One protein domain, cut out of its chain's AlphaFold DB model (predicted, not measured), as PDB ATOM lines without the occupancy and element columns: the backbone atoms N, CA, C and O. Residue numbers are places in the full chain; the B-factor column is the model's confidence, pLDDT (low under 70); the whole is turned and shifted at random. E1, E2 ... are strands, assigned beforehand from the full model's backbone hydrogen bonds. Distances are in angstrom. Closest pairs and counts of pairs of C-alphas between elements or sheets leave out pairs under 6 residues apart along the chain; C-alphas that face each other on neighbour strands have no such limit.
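Overview. This is residues 30 to 117 of the 281 residues of an uncharacterized protein of Mesorhizobium sp. M2E.F.Ca.ET.219.01.1.1 (UniProt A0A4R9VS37). With little regular structure, one strongly twisted sheet folds back on itself, E4 E3 E2 facing E5 E6 E7, with E1 as hinge. The 88 printed residues include seven named strands, E1 to E7 in chain order, holding 35 residues, and no named helix: all strand. The mixed sheet runs E4 E3 E2 E1 E5 E6 E7; the whole is compact, radius of gyration of the C-alphas 11.6 A, spans 32 by 24 by 22 A.

Along the chain. E1 is residues 31 to 36, from C-alpha 31 at (-17.173, 24.863, -7.307). E2 is 60 to 63, E3 73 to 77, E4 84 to 86, E5 94 to 99, 15.8 A, E6 105 to 110, 16.3 A, and E7 113 to 117, to C-alpha 117 at (-26.154, 17.525, -15.560).

Arrangement. E1 is parallel to E5, N 33 to O 96 2.8 A, and to E2, N 62 to O 35 2.9 A, both within hydrogen-bond range. E2 E3 E4 and E5 E6 E7 are meanders, each strand the antiparallel neighbour of the one before; N 61 to O 75, N 76 to O 85 and N 95 to O 107 are 2.8 A, N 108 to O 115 2.9 A.

Size, cuts and confidence. The printed part has no cut. Residues 37 to 59 form the long link; residues 80 to 81 are under pLDDT 70.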
ATOM      1  N   PRO A  30     -19.610  28.320  -9.708       80.69
ATOM      2  CA  PRO A  30     -19.549  26.886  -9.479       80.69
ATOM      3  C   PRO A  30     -18.300  26.536  -8.666       80.69
ATOM      4  O   PRO A  30     -17.243  27.155  -8.805       80.69
ATOM      5  N   ILE A  31     -18.377  25.467  -7.874       88.12
ATOM      6  CA  ILE A  31     -17.173  24.863  -7.307       88.12
ATOM      7  C   ILE A  31     -16.363  24.305  -8.477       88.12
ATOM      8  O   ILE A  31     -16.834  23.431  -9.203       88.12
ATOM      9  N   VAL A  32     -15.142  24.788  -8.680       89.50
ATOM     10  CA  VAL A  32     -14.295  24.283  -9.766       89.50
ATOM     11  C   VAL A  32     -13.549  23.041  -9.291       89.50
ATOM     12  O   VAL A  32     -12.736  23.098  -8.369       89.50
ATOM     13  N   ALA A  33     -13.822  21.915  -9.940       93.12
ATOM     14  CA  ALA A  33     -13.074  20.678  -9.800       93.12
ATOM     15  C   ALA A  33     -12.223  20.428 -11.050       93.12
ATOM     16  O   ALA A  33     -12.600  20.716 -12.189       93.12
ATOM     17  N   GLN A  34     -11.045  19.859 -10.835       91.69
ATOM     18  CA  GLN A  34     -10.111  19.569 -11.908       91.69
ATOM     19  C   GLN A  34     -10.567  18.357 -12.722       91.69
ATOM     20  O   GLN A  34     -10.432  18.349 -13.938       91.69
ATOM     21  N   VAL A  35     -11.106  17.325 -12.067       92.50
ATOM     22  CA  VAL A  35     -11.467  16.065 -12.723       92.50
ATOM     23  C   VAL A  35     -12.532  15.299 -11.943       92.50
ATOM     24  O   VAL A  35     -12.636  15.430 -10.722       92.50
ATOM     25  N   ALA A  36     -13.314  14.484 -12.650       93.50
ATOM     26  CA  ALA A  36     -14.271  13.550 -12.072       93.50
ATOM     27  C   ALA A  36     -13.861  12.096 -12.331       93.50
ATOM     28  O   ALA A  36     -13.333  11.754 -13.393       93.50
ATOM     29  N   THR A  37     -14.116  11.218 -11.363       93.00
ATOM     30  CA  THR A  37     -13.768   9.798 -11.471       93.00
ATOM     31  C   THR A  37     -14.658   9.091 -12.491       93.00
ATOM     32  O   THR A  37     -15.871   9.078 -12.354       93.00
ATOM     33  N   ALA A  38     -14.095   8.457 -13.521       89.56
ATOM     34  CA  ALA A  38     -14.914   7.717 -14.489       89.56
ATOM     35  C   ALA A  38     -15.287   6.298 -14.035       89.56
ATOM     36  O   ALA A  38     -16.227   5.691 -14.542       89.56
ATOM     37  N   LYS A  39     -14.541   5.767 -13.067       90.25
ATOM     38  CA  LYS A  39     -14.668   4.412 -12.534       90.25
ATOM     39  C   LYS A  39     -14.282   4.384 -11.059       90.25
ATOM     40  O   LYS A  39     -13.712   5.348 -10.546       90.25
ATOM     41  N   HIS A  40     -14.547   3.243 -10.427       90.19
ATOM     42  CA  HIS A  40     -14.122   2.946  -9.063       90.19
ATOM     43  C   HIS A  40     -12.624   3.205  -8.877       90.19
ATOM     44  O   HIS A  40     -11.806   2.692  -9.643       90.19
ATOM     45  N   ILE A  41     -12.279   3.971  -7.838       86.12
ATOM     46  CA  ILE A  41     -10.897   4.172  -7.397       86.12
ATOM     47  C   ILE A  41     -10.716   3.449  -6.056       86.12
ATOM     48  O   ILE A  41     -11.416   3.791  -5.104       86.12
ATOM     49  N   PRO A  42      -9.799   2.471  -5.959       78.31
ATOM     50  CA  PRO A  42      -9.659   1.632  -4.768       78.31
ATOM     51  C   PRO A  42      -9.023   2.344  -3.563       78.31
ATOM     52  O   PRO A  42      -9.252   1.927  -2.434       78.31
ATOM     53  N   ALA A  43      -8.258   3.420  -3.777       80.88
ATOM     54  CA  ALA A  43      -7.633   4.201  -2.708       80.88
ATOM     55  C   ALA A  43      -7.811   5.707  -2.946       80.88
ATOM     56  O   ALA A  43      -7.542   6.201  -4.035       80.88
ATOM     57  N   LEU A  44      -8.225   6.462  -1.930       83.25
ATOM     58  CA  LEU A  44      -8.294   7.934  -1.977       83.25
ATOM     59  C   LEU A  44      -7.040   8.564  -1.341       83.25
ATOM     60  O   LEU A  44      -7.101   9.545  -0.603       83.25
ATOM     61  N   THR A  45      -5.894   7.932  -1.581       83.38
ATOM     62  CA  THR A  45      -4.583   8.299  -1.044       83.38
ATOM     63  C   THR A  45      -3.520   8.062  -2.115       83.38
ATOM     64  O   THR A  45      -3.574   7.078  -2.851       83.38
ATOM     65  N   GLY A  46      -2.570   8.986  -2.253       74.25
ATOM     66  CA  GLY A  46      -1.400   8.863  -3.130       74.25
ATOM     67  C   GLY A  46      -1.680   8.902  -4.640       74.25
ATOM     68  O   GLY A  46      -0.737   8.897  -5.431       74.25
ATOM     69  N   ASN A  47      -2.945   8.975  -5.064       81.44
ATOM     70  CA  ASN A  47      -3.309   9.023  -6.476       81.44
ATOM     71  C   ASN A  47      -2.975  10.387  -7.084       81.44
ATOM     72  O   ASN A  47      -3.583  11.398  -6.745       81.44
ATOM     73  N   LYS A  48      -2.007  10.391  -8.007       82.56
ATOM     74  CA  LYS A  48      -1.522  11.596  -8.703       82.56
ATOM     75  C   LYS A  48      -2.070  11.752 -10.119       82.56
ATOM     76  O   LYS A  48      -1.858  12.793 -10.736       82.56
ATOM     77  N   VAL A  49      -2.770  10.743 -10.637       87.62
ATOM     78  CA  VAL A  49      -3.423  10.792 -11.948       87.62
ATOM     79  C   VAL A  49      -4.831  10.230 -11.824       87.62
ATOM     80  O   VAL A  49      -5.020   9.105 -11.367       87.62
ATOM     81  N   VAL A  50      -5.819  11.011 -12.245       88.50
ATOM     82  CA  VAL A  50      -7.232  10.634 -12.239       88.50
ATOM     83  C   VAL A  50      -7.785  10.915 -13.618       88.50
ATOM     84  O   VAL A  50      -7.720  12.043 -14.091       88.50
ATOM     85  N   ASN A  51      -8.312   9.883 -14.275       87.69
ATOM     86  CA  ASN A  51      -8.983  10.012 -15.567       87.69
ATOM     87  C   ASN A  51      -8.171  10.788 -16.635       87.69
ATOM     88  O   ASN A  51      -8.692  11.687 -17.294       87.69
ATOM     89  N   GLY A  52      -6.868  10.491 -16.733       83.62
ATOM     90  CA  GLY A  52      -5.936  11.148 -17.661       83.62
ATOM     91  C   GLY A  52      -5.400  12.512 -17.203       83.62
ATOM     92  O   GLY A  52      -4.528  13.068 -17.863       83.62
ATOM     93  N   VAL A  53      -5.862  13.044 -16.067       88.25
ATOM     94  CA  VAL A  53      -5.433  14.342 -15.520       88.25
ATOM     95  C   VAL A  53      -4.473  14.145 -14.360       88.25
ATOM     96  O   VAL A  53      -4.772  13.407 -13.421       88.25
ATOM     97  N   ARG A  54      -3.335  14.845 -14.385       90.06
ATOM     98  CA  ARG A  54      -2.432  14.923 -13.232       90.06
ATOM     99  C   ARG A  54      -3.028  15.852 -12.178       90.06
ATOM    100  O   ARG A  54      -3.217  17.039 -12.441       90.06
ATOM    101  N   VAL A  55      -3.302  15.311 -10.997       88.31
ATOM    102  CA  VAL A  55      -3.895  16.066  -9.889       88.31
ATOM    103  C   VAL A  55      -2.789  16.662  -9.022       88.31
ATOM    104  O   VAL A  55      -1.884  15.953  -8.577       88.31
ATOM    105  N   ALA A  56      -2.819  17.983  -8.854       87.69
ATOM    106  CA  ALA A  56      -1.863  18.712  -8.026       87.69
ATOM    107  C   ALA A  56      -2.393  18.859  -6.593       87.69
ATOM    108  O   ALA A  56      -3.589  18.697  -6.345       87.69
ATOM    109  N   GLU A  57      -1.516  19.205  -5.655       88.44
ATOM    110  CA  GLU A  57      -1.931  19.545  -4.291       88.44
ATOM    111  C   GLU A  57      -3.011  20.636  -4.310       88.44
ATOM    112  O   GLU A  57      -2.986  21.533  -5.155       88.44
ATOM    113  N   LYS A  58      -3.977  20.545  -3.390       89.38
ATOM    114  CA  LYS A  58      -5.145  21.438  -3.272       89.38
ATOM    115  C   LYS A  58      -6.137  21.385  -4.442       89.38
ATOM    116  O   LYS A  58      -7.130  22.108  -4.419       89.38
ATOM    117  N   SER A  59      -5.926  20.526  -5.440       90.81
ATOM    118  CA  SER A  59      -6.898  20.341  -6.521       90.81
ATOM    119  C   SER A  59      -8.166  19.681  -5.988       90.81
ATOM    120  O   SER A  59      -8.093  18.740  -5.195       90.81
ATOM    121  N   LYS A  60      -9.326  20.149  -6.454       94.31
ATOM    122  CA  LYS A  60     -10.617  19.522  -6.159       94.31
ATOM    123  C   LYS A  60     -10.933  18.431  -7.176       94.31
ATOM    124  O   LYS A  60     -10.726  18.613  -8.376       94.31
ATOM    125  N   ILE A  61     -11.460  17.308  -6.709       94.00
ATOM    126  CA  ILE A  61     -11.796  16.130  -7.512       94.00
ATOM    127  C   ILE A  61     -13.216  15.691  -7.167       94.00
ATOM    128  O   ILE A  61     -13.562  15.574  -5.993       94.00
ATOM    129  N   VAL A  62     -14.030  15.397  -8.178       95.06
ATOM    130  CA  VAL A  62     -15.360  14.803  -7.984       95.06
ATOM    131  C   VAL A  62     -15.236  13.283  -7.988       95.06
ATOM    132  O   VAL A  62     -14.995  12.663  -9.026       95.06
ATOM    133  N   VAL A  63     -15.420  12.657  -6.830       94.00
ATOM    134  CA  VAL A  63     -15.488  11.199  -6.694       94.00
ATOM    135  C   VAL A  63     -16.956  10.796  -6.709       94.00
ATOM    136  O   VAL A  63     -17.667  11.023  -5.737       94.00
ATOM    137  N   TRP A  64     -17.426  10.213  -7.814       92.00
ATOM    138  CA  TRP A  64     -18.852   9.880  -7.986       92.00
ATOM    139  C   TRP A  64     -19.111   8.451  -8.470       92.00
ATOM    140  O   TRP A  64     -20.109   7.845  -8.093       92.00
ATOM    141  N   LYS A  65     -18.196   7.850  -9.241       89.75
ATOM    142  CA  LYS A  65     -18.266   6.431  -9.631       89.75
ATOM    143  C   LYS A  65     -17.521   5.558  -8.628       89.75
ATOM    144  O   LYS A  65     -16.481   4.993  -8.948       89.75
ATOM    145  N   GLN A  66     -18.031   5.474  -7.405       91.38
ATOM    146  CA  GLN A  66     -17.399   4.751  -6.302       91.38
ATOM    147  C   GLN A  66     -18.264   3.556  -5.871       91.38
ATOM    148  O   GLN A  66     -19.485   3.630  -5.926       91.38
ATOM    149  N   LYS A  67     -17.635   2.435  -5.488       91.31
ATOM    150  CA  LYS A  67     -18.354   1.237  -5.012       91.31
ATOM    151  C   LYS A  67     -18.913   1.438  -3.608       91.31
ATOM    152  O   LYS A  67     -19.965   0.902  -3.295       91.31
ATOM    153  N   VAL A  68     -18.183   2.182  -2.781       90.50
ATOM    154  CA  VAL A  68     -18.585   2.549  -1.422       90.50
ATOM    155  C   VAL A  68     -19.317   3.896  -1.493       90.50
ATOM    156  O   VAL A  68     -18.660   4.897  -1.788       90.50
ATOM    157  N   PRO A  69     -20.639   3.964  -1.248       88.19
ATOM    158  CA  PRO A  69     -21.410   5.201  -1.407       88.19
ATOM    159  C   PRO A  69     -20.902   6.358  -0.541       88.19
ATOM    160  O   PRO A  69     -20.834   7.491  -1.007       88.19
ATOM    161  N   ASP A  70     -20.426   6.081   0.673       89.50
ATOM    162  CA  ASP A  70     -19.923   7.113   1.596       89.50
ATOM    163  C   ASP A  70     -18.653   7.815   1.104       89.50
ATOM    164  O   ASP A  70     -18.326   8.926   1.530       89.50
ATOM    165  N   GLN A  71     -17.934   7.188   0.173       91.06
ATOM    166  CA  GLN A  71     -16.763   7.766  -0.479       91.06
ATOM    167  C   GLN A  71     -17.133   8.644  -1.686       91.06
ATOM    168  O   GLN A  71     -16.247   9.190  -2.343       91.06
ATOM    169  N   ILE A  72     -18.422   8.783  -2.008       93.06
ATOM    170  CA  ILE A  72     -18.900   9.732  -3.011       93.06
ATOM    171  C   ILE A  72     -18.868  11.136  -2.398       93.06
ATOM    172  O   ILE A  72     -19.466  11.399  -1.351       93.06
ATOM    173  N   GLY A  73     -18.144  12.049  -3.036       94.00
ATOM    174  CA  GLY A  73     -17.962  13.418  -2.559       94.00
ATOM    175  C   GLY A  73     -17.056  14.254  -3.451       94.00
ATOM    176  O   GLY A  73     -16.435  13.747  -4.387       94.00
ATOM    177  N   VAL A  74     -16.960  15.542  -3.128       94.75
ATOM    178  CA  VAL A  74     -15.857  16.381  -3.601       94.75
ATOM    179  C   VAL A  74     -14.691  16.179  -2.643       94.75
ATOM    180  O   VAL A  74     -14.885  16.131  -1.431       94.75
ATOM    181  N   TYR A  75     -13.494  16.018  -3.189       94.19
ATOM    182  CA  TYR A  75     -12.279  15.814  -2.417       94.19
ATOM    183  C   TYR A  75     -11.228  16.848  -2.781       94.19
ATOM    184  O   TYR A  75     -10.999  17.099  -3.962       94.19
ATOM    185  N   THR A  76     -10.534  17.367  -1.778       93.69
ATOM    186  CA  THR A  76      -9.328  18.172  -1.950       93.69
ATOM    187  C   THR A  76      -8.095  17.282  -1.794       93.69
ATOM    188  O   THR A  76      -7.943  16.578  -0.791       93.69
ATOM    189  N   VAL A  77      -7.201  17.289  -2.785       90.38
ATOM    190  CA  VAL A  77      -5.939  16.531  -2.739       90.38
ATOM    191  C   VAL A  77      -5.015  17.128  -1.675       90.38
ATOM    192  O   VAL A  77      -4.603  18.284  -1.790       90.38
ATOM    193  N   GLY A  78      -4.681  16.347  -0.648       82.69
ATOM    194  CA  GLY A  78      -3.708  16.731   0.372       82.69
ATOM    195  C   GLY A  78      -2.271  16.748  -0.155       82.69
ATOM    196  O   GLY A  78      -1.965  16.117  -1.166       82.69
ATOM    197  N   GLY A  79      -1.410  17.493   0.543       70.69
ATOM    198  CA  GLY A  79       0.004  17.666   0.200       70.69
ATOM    199  C   GLY A  79       0.866  16.453   0.557       70.69
ATOM    200  O   GLY A  79       0.731  15.388  -0.045       70.69
ATOM    201  N   ALA A  80       1.740  16.604   1.557       62.62
ATOM    202  CA  ALA A  80       2.802  15.644   1.888       62.62
ATOM    203  C   ALA A  80       2.328  14.192   2.121       62.62
ATOM    204  O   ALA A  80       2.983  13.258   1.662       62.62
ATOM    205  N   ASP A  81       1.165  13.999   2.749       68.94
ATOM    206  CA  ASP A  81       0.635  12.663   3.067       68.94
ATOM    207  C   ASP A  81      -0.105  12.011   1.884       68.94
ATOM    208  O   ASP A  81      -0.551  10.864   1.960       68.94
ATOM    209  N   GLY A  82      -0.323  12.761   0.795       74.50
ATOM    210  CA  GLY A  82      -1.059  12.328  -0.395       74.50
ATOM    211  C   GLY A  82      -2.523  11.947  -0.144       74.50
ATOM    212  O   GLY A  82      -3.183  11.435  -1.051       74.50
ATOM    213  N   ARG A  83      -3.044  12.147   1.071       86.19
ATOM    214  CA  ARG A  83      -4.416  11.804   1.453       86.19
ATOM    215  C   ARG A  83      -5.394  12.821   0.892       86.19
ATOM    216  O   ARG A  83      -5.179  14.021   1.003       86.19
ATOM    217  N   TRP A  84      -6.483  12.348   0.302       91.19
ATOM    218  CA  TRP A  84      -7.561  13.225  -0.134       91.19
ATOM    219  C   TRP A  84      -8.543  13.456   1.016       91.19
ATOM    220  O   TRP A  84      -8.963  12.507   1.685       91.19
ATOM    221  N   THR A  85      -8.929  14.709   1.232       92.19
ATOM    222  CA  THR A  85      -9.883  15.112   2.275       92.19
ATOM    223  C   THR A  85     -11.237  15.378   1.638       92.19
ATOM    224  O   THR A  85     -11.298  16.075   0.630       92.19
ATOM    225  N   LYS A  86     -12.310  14.803   2.192       92.50
ATOM    226  CA  LYS A  86     -13.675  15.028   1.701       92.50
ATOM    227  C   LYS A  86     -14.135  16.426   2.118       92.50
ATOM    228  O   LYS A  86     -14.054  16.757   3.297       92.50
ATOM    229  N   ASP A  87     -14.616  17.209   1.164       92.19
ATOM    230  CA  ASP A  87     -15.166  18.540   1.404       92.19
ATOM    231  C   ASP A  87     -16.634  18.440   1.847       92.19
ATOM    232  O   ASP A  87     -17.384  17.587   1.354       92.19
ATOM    233  N   ASP A  88     -17.068  19.359   2.711       91.62
ATOM    234  CA  ASP A  88     -18.483  19.535   3.042       91.62
ATOM    235  C   ASP A  88     -19.183  20.318   1.922       91.62
ATOM    236  O   ASP A  88     -19.152  21.546   1.859       91.62
ATOM    237  N   THR A  89     -19.708  19.584   0.941       91.19
ATOM    238  CA  THR A  89     -20.378  20.164  -0.228       91.19
ATOM    239  C   THR A  89     -21.890  20.137  -0.010       91.19
ATOM    240  O   THR A  89     -22.449  19.036   0.043       91.19
ATOM    241  N   PRO A  90     -22.565  21.301   0.063       90.12
ATOM    242  CA  PRO A  90     -23.994  21.349   0.338       90.12
ATOM    243  C   PRO A  90     -24.812  20.747  -0.810       90.12
ATOM    244  O   PRO A  90     -24.414  20.779  -1.979       90.12
ATOM    245  N   VAL A  91     -25.978  20.193  -0.476       89.56
ATOM    246  CA  VAL A  91     -26.955  19.719  -1.467       89.56
ATOM    247  C   VAL A  91     -27.405  20.896  -2.337       89.56
ATOM    248  O   VAL A  91     -27.590  22.005  -1.846       89.56
ATOM    249  N   GLY A  92     -27.527  20.670  -3.645       85.12
ATOM    250  CA  GLY A  92     -27.818  21.704  -4.641       85.12
ATOM    251  C   GLY A  92     -26.583  22.439  -5.173       85.12
ATOM    252  O   GLY A  92     -26.691  23.148  -6.174       85.12
ATOM    253  N   ALA A  93     -25.396  22.247  -4.582       87.62
ATOM    254  CA  ALA A  93     -24.168  22.835  -5.112       87.62
ATOM    255  C   ALA A  93     -23.873  22.334  -6.532       87.62
ATOM    256  O   ALA A  93     -23.979  21.134  -6.814       87.62
ATOM    257  N   ILE A  94     -23.436  23.247  -7.402       87.56
ATOM    258  CA  ILE A  94     -22.959  22.916  -8.745       87.56
ATOM    259  C   ILE A  94     -21.437  22.896  -8.766       87.56
ATOM    260  O   ILE A  94     -20.764  23.797  -8.265       87.56
ATOM    261  N   ILE A  95     -20.901  21.846  -9.382       91.38
ATOM    262  CA  ILE A  95     -19.476  21.606  -9.526       91.38
ATOM    263  C   ILE A  95     -19.148  21.586 -11.014       91.38
ATOM    264  O   ILE A  95     -19.693  20.778 -11.768       91.38
ATOM    265  N   GLN A  96     -18.245  22.460 -11.440       90.69
ATOM    266  CA  GLN A  96     -17.715  22.476 -12.796       90.69
ATOM    267  C   GLN A  96     -16.439  21.642 -12.850       90.69
ATOM    268  O   GLN A  96     -15.434  21.983 -12.233       90.69
ATOM    269  N   VAL A  97     -16.463  20.566 -13.625       91.81
ATOM    270  CA  VAL A  97     -15.309  19.711 -13.895       91.81
ATOM    271  C   VAL A  97     -14.662  20.152 -15.198       91.81
ATOM    272  O   VAL A  97     -15.296  20.133 -16.253       91.81
ATOM    273  N   THR A  98     -13.395  20.550 -15.126       89.50
ATOM    274  CA  THR A  98     -12.687  21.216 -16.235       89.50
ATOM    275  C   THR A  98     -11.739  20.308 -17.021       89.50
ATOM    276  O   THR A  98     -11.376  20.650 -18.144       89.50
ATOM    277  N   GLY A  99     -11.368  19.143 -16.484       86.12
ATOM    278  CA  GLY A  99     -10.415  18.216 -17.097       86.12
ATOM    279  C   GLY A  99     -10.827  16.742 -17.025       86.12
ATOM    280  O   GLY A  99     -11.700  16.337 -16.255       86.12
ATOM    281  N   GLY A 100     -10.171  15.931 -17.857       85.19
ATOM    282  CA  GLY A 100     -10.401  14.492 -18.019       85.19
ATOM    283  C   GLY A 100     -11.055  14.150 -19.356       85.19
ATOM    284  O   GLY A 100     -11.532  15.023 -20.069       85.19
ATOM    285  N   ASP A 101     -11.072  12.873 -19.724       79.25
ATOM    286  CA  ASP A 101     -11.623  12.414 -21.015       79.25
ATOM    287  C   ASP A 101     -13.133  12.077 -20.979       79.25
ATOM    288  O   ASP A 101     -13.815  12.096 -22.005       79.25
ATOM    289  N   SER A 102     -13.689  11.813 -19.795       80.00
ATOM    290  CA  SER A 102     -14.996  11.156 -19.664       80.00
ATOM    291  C   SER A 102     -16.081  12.078 -19.100       80.00
ATOM    292  O   SER A 102     -17.218  12.056 -19.570       80.00
ATOM    293  N   PHE A 103     -15.735  12.952 -18.149       85.56
ATOM    294  CA  PHE A 103     -16.717  13.709 -17.356       85.56
ATOM    295  C   PHE A 103     -16.362  15.190 -17.162       85.56
ATOM    296  O   PHE A 103     -16.582  15.755 -16.097       85.56
ATOM    297  N   VAL A 104     -15.837  15.833 -18.204       87.38
ATOM    298  CA  VAL A 104     -15.727  17.303 -18.257       87.38
ATOM    299  C   VAL A 104     -17.120  17.889 -18.442       87.38
ATOM    300  O   VAL A 104     -17.815  17.496 -19.375       87.38
ATOM    301  N   GLY A 105     -17.547  18.808 -17.583       87.44
ATOM    302  CA  GLY A 105     -18.901  19.357 -17.601       87.44
ATOM    303  C   GLY A 105     -19.368  19.772 -16.215       87.44
ATOM    304  O   GLY A 105     -18.558  20.176 -15.387       87.44
ATOM    305  N   TYR A 106     -20.670  19.680 -15.964       88.19
ATOM    306  CA  TYR A 106     -21.251  20.113 -14.699       88.19
ATOM    307  C   TYR A 106     -21.882  18.950 -13.936       88.19
ATOM    308  O   TYR A 106     -22.484  18.047 -14.519       88.19
ATOM    309  N   PHE A 107     -21.756  19.014 -12.617       91.69
ATOM    310  CA  PHE A 107     -22.358  18.096 -11.663       91.69
ATOM    311  C   PHE A 107     -23.204  18.867 -10.659       91.69
ATOM    312  O   PHE A 107     -22.832  19.972 -10.274       91.69
ATOM    313  N   MET A 108     -24.296  18.263 -10.204       90.19
ATOM    314  CA  MET A 108     -25.096  18.757  -9.086       90.19
ATOM    315  C   MET A 108     -24.971  17.803  -7.903       90.19
ATOM    316  O   MET A 108     -25.130  16.591  -8.067       90.19
ATOM    317  N   LYS A 109     -24.673  18.334  -6.714       92.31
ATOM    318  CA  LYS A 109     -24.700  17.559  -5.468       92.31
ATOM    319  C   LYS A 109     -26.154  17.273  -5.089       92.31
ATOM    320  O   LYS A 109     -26.927  18.195  -4.861       92.31
ATOM    321  N   LEU A 110     -26.499  15.996  -4.973       90.62
ATOM    322  CA  LEU A 110     -27.773  15.513  -4.428       90.62
ATOM    323  C   LEU A 110     -27.570  15.016  -2.993       90.62
ATOM    324  O   LEU A 110     -26.427  14.820  -2.581       90.62
ATOM    325  N   GLU A 111     -28.636  14.734  -2.244       87.50
ATOM    326  CA  GLU A 111     -28.526  14.119  -0.906       87.50
ATOM    327  C   GLU A 111     -27.688  12.828  -0.949       87.50
ATOM    328  O   GLU A 111     -26.681  12.708  -0.251       87.50
ATOM    329  N   GLY A 112     -28.017  11.917  -1.871       84.88
ATOM    330  CA  GLY A 112     -27.370  10.605  -2.003       84.88
ATOM    331  C   GLY A 112     -26.143  10.530  -2.920       84.88
ATOM    332  O   GLY A 112     -25.638   9.436  -3.155       84.88
ATOM    333  N   GLY A 113     -25.657  11.641  -3.487       90.38
ATOM    334  CA  GLY A 113     -24.517  11.582  -4.411       90.38
ATOM    335  C   GLY A 113     -24.414  12.770  -5.357       90.38
ATOM    336  O   GLY A 113     -24.517  13.914  -4.919       90.38
ATOM    337  N   PHE A 114     -24.185  12.487  -6.639       93.25
ATOM    338  CA  PHE A 114     -24.107  13.495  -7.695       93.25
ATOM    339  C   PHE A 114     -24.899  13.077  -8.925       93.25
ATOM    340  O   PHE A 114     -24.895  11.908  -9.311       93.25
ATOM    341  N   GLU A 115     -25.471  14.069  -9.588       91.19
ATOM    342  CA  GLU A 115     -26.012  13.946 -10.931       91.19
ATOM    343  C   GLU A 115     -25.095  14.665 -11.919       91.19
ATOM    344  O   GLU A 115     -24.700  15.813 -11.700       91.19
ATOM    345  N   PHE A 116     -24.744  13.988 -13.013       90.38
ATOM    346  CA  PHE A 116     -24.072  14.639 -14.128       90.38
ATOM    347  C   PHE A 116     -25.117  15.357 -14.979       90.38
ATOM    348  O   PHE A 116     -25.831  14.726 -15.755       90.38
ATOM    349  N   ILE A 117     -25.171  16.680 -14.863       85.31
ATOM    350  CA  ILE A 117     -26.154  17.525 -15.560       85.31
ATOM    351  C   ILE A 117     -25.729  17.870 -16.998       85.31
ATOM    352  O   ILE A 117     -26.358  18.679 -17.679       85.31
TER     353      ILE A 117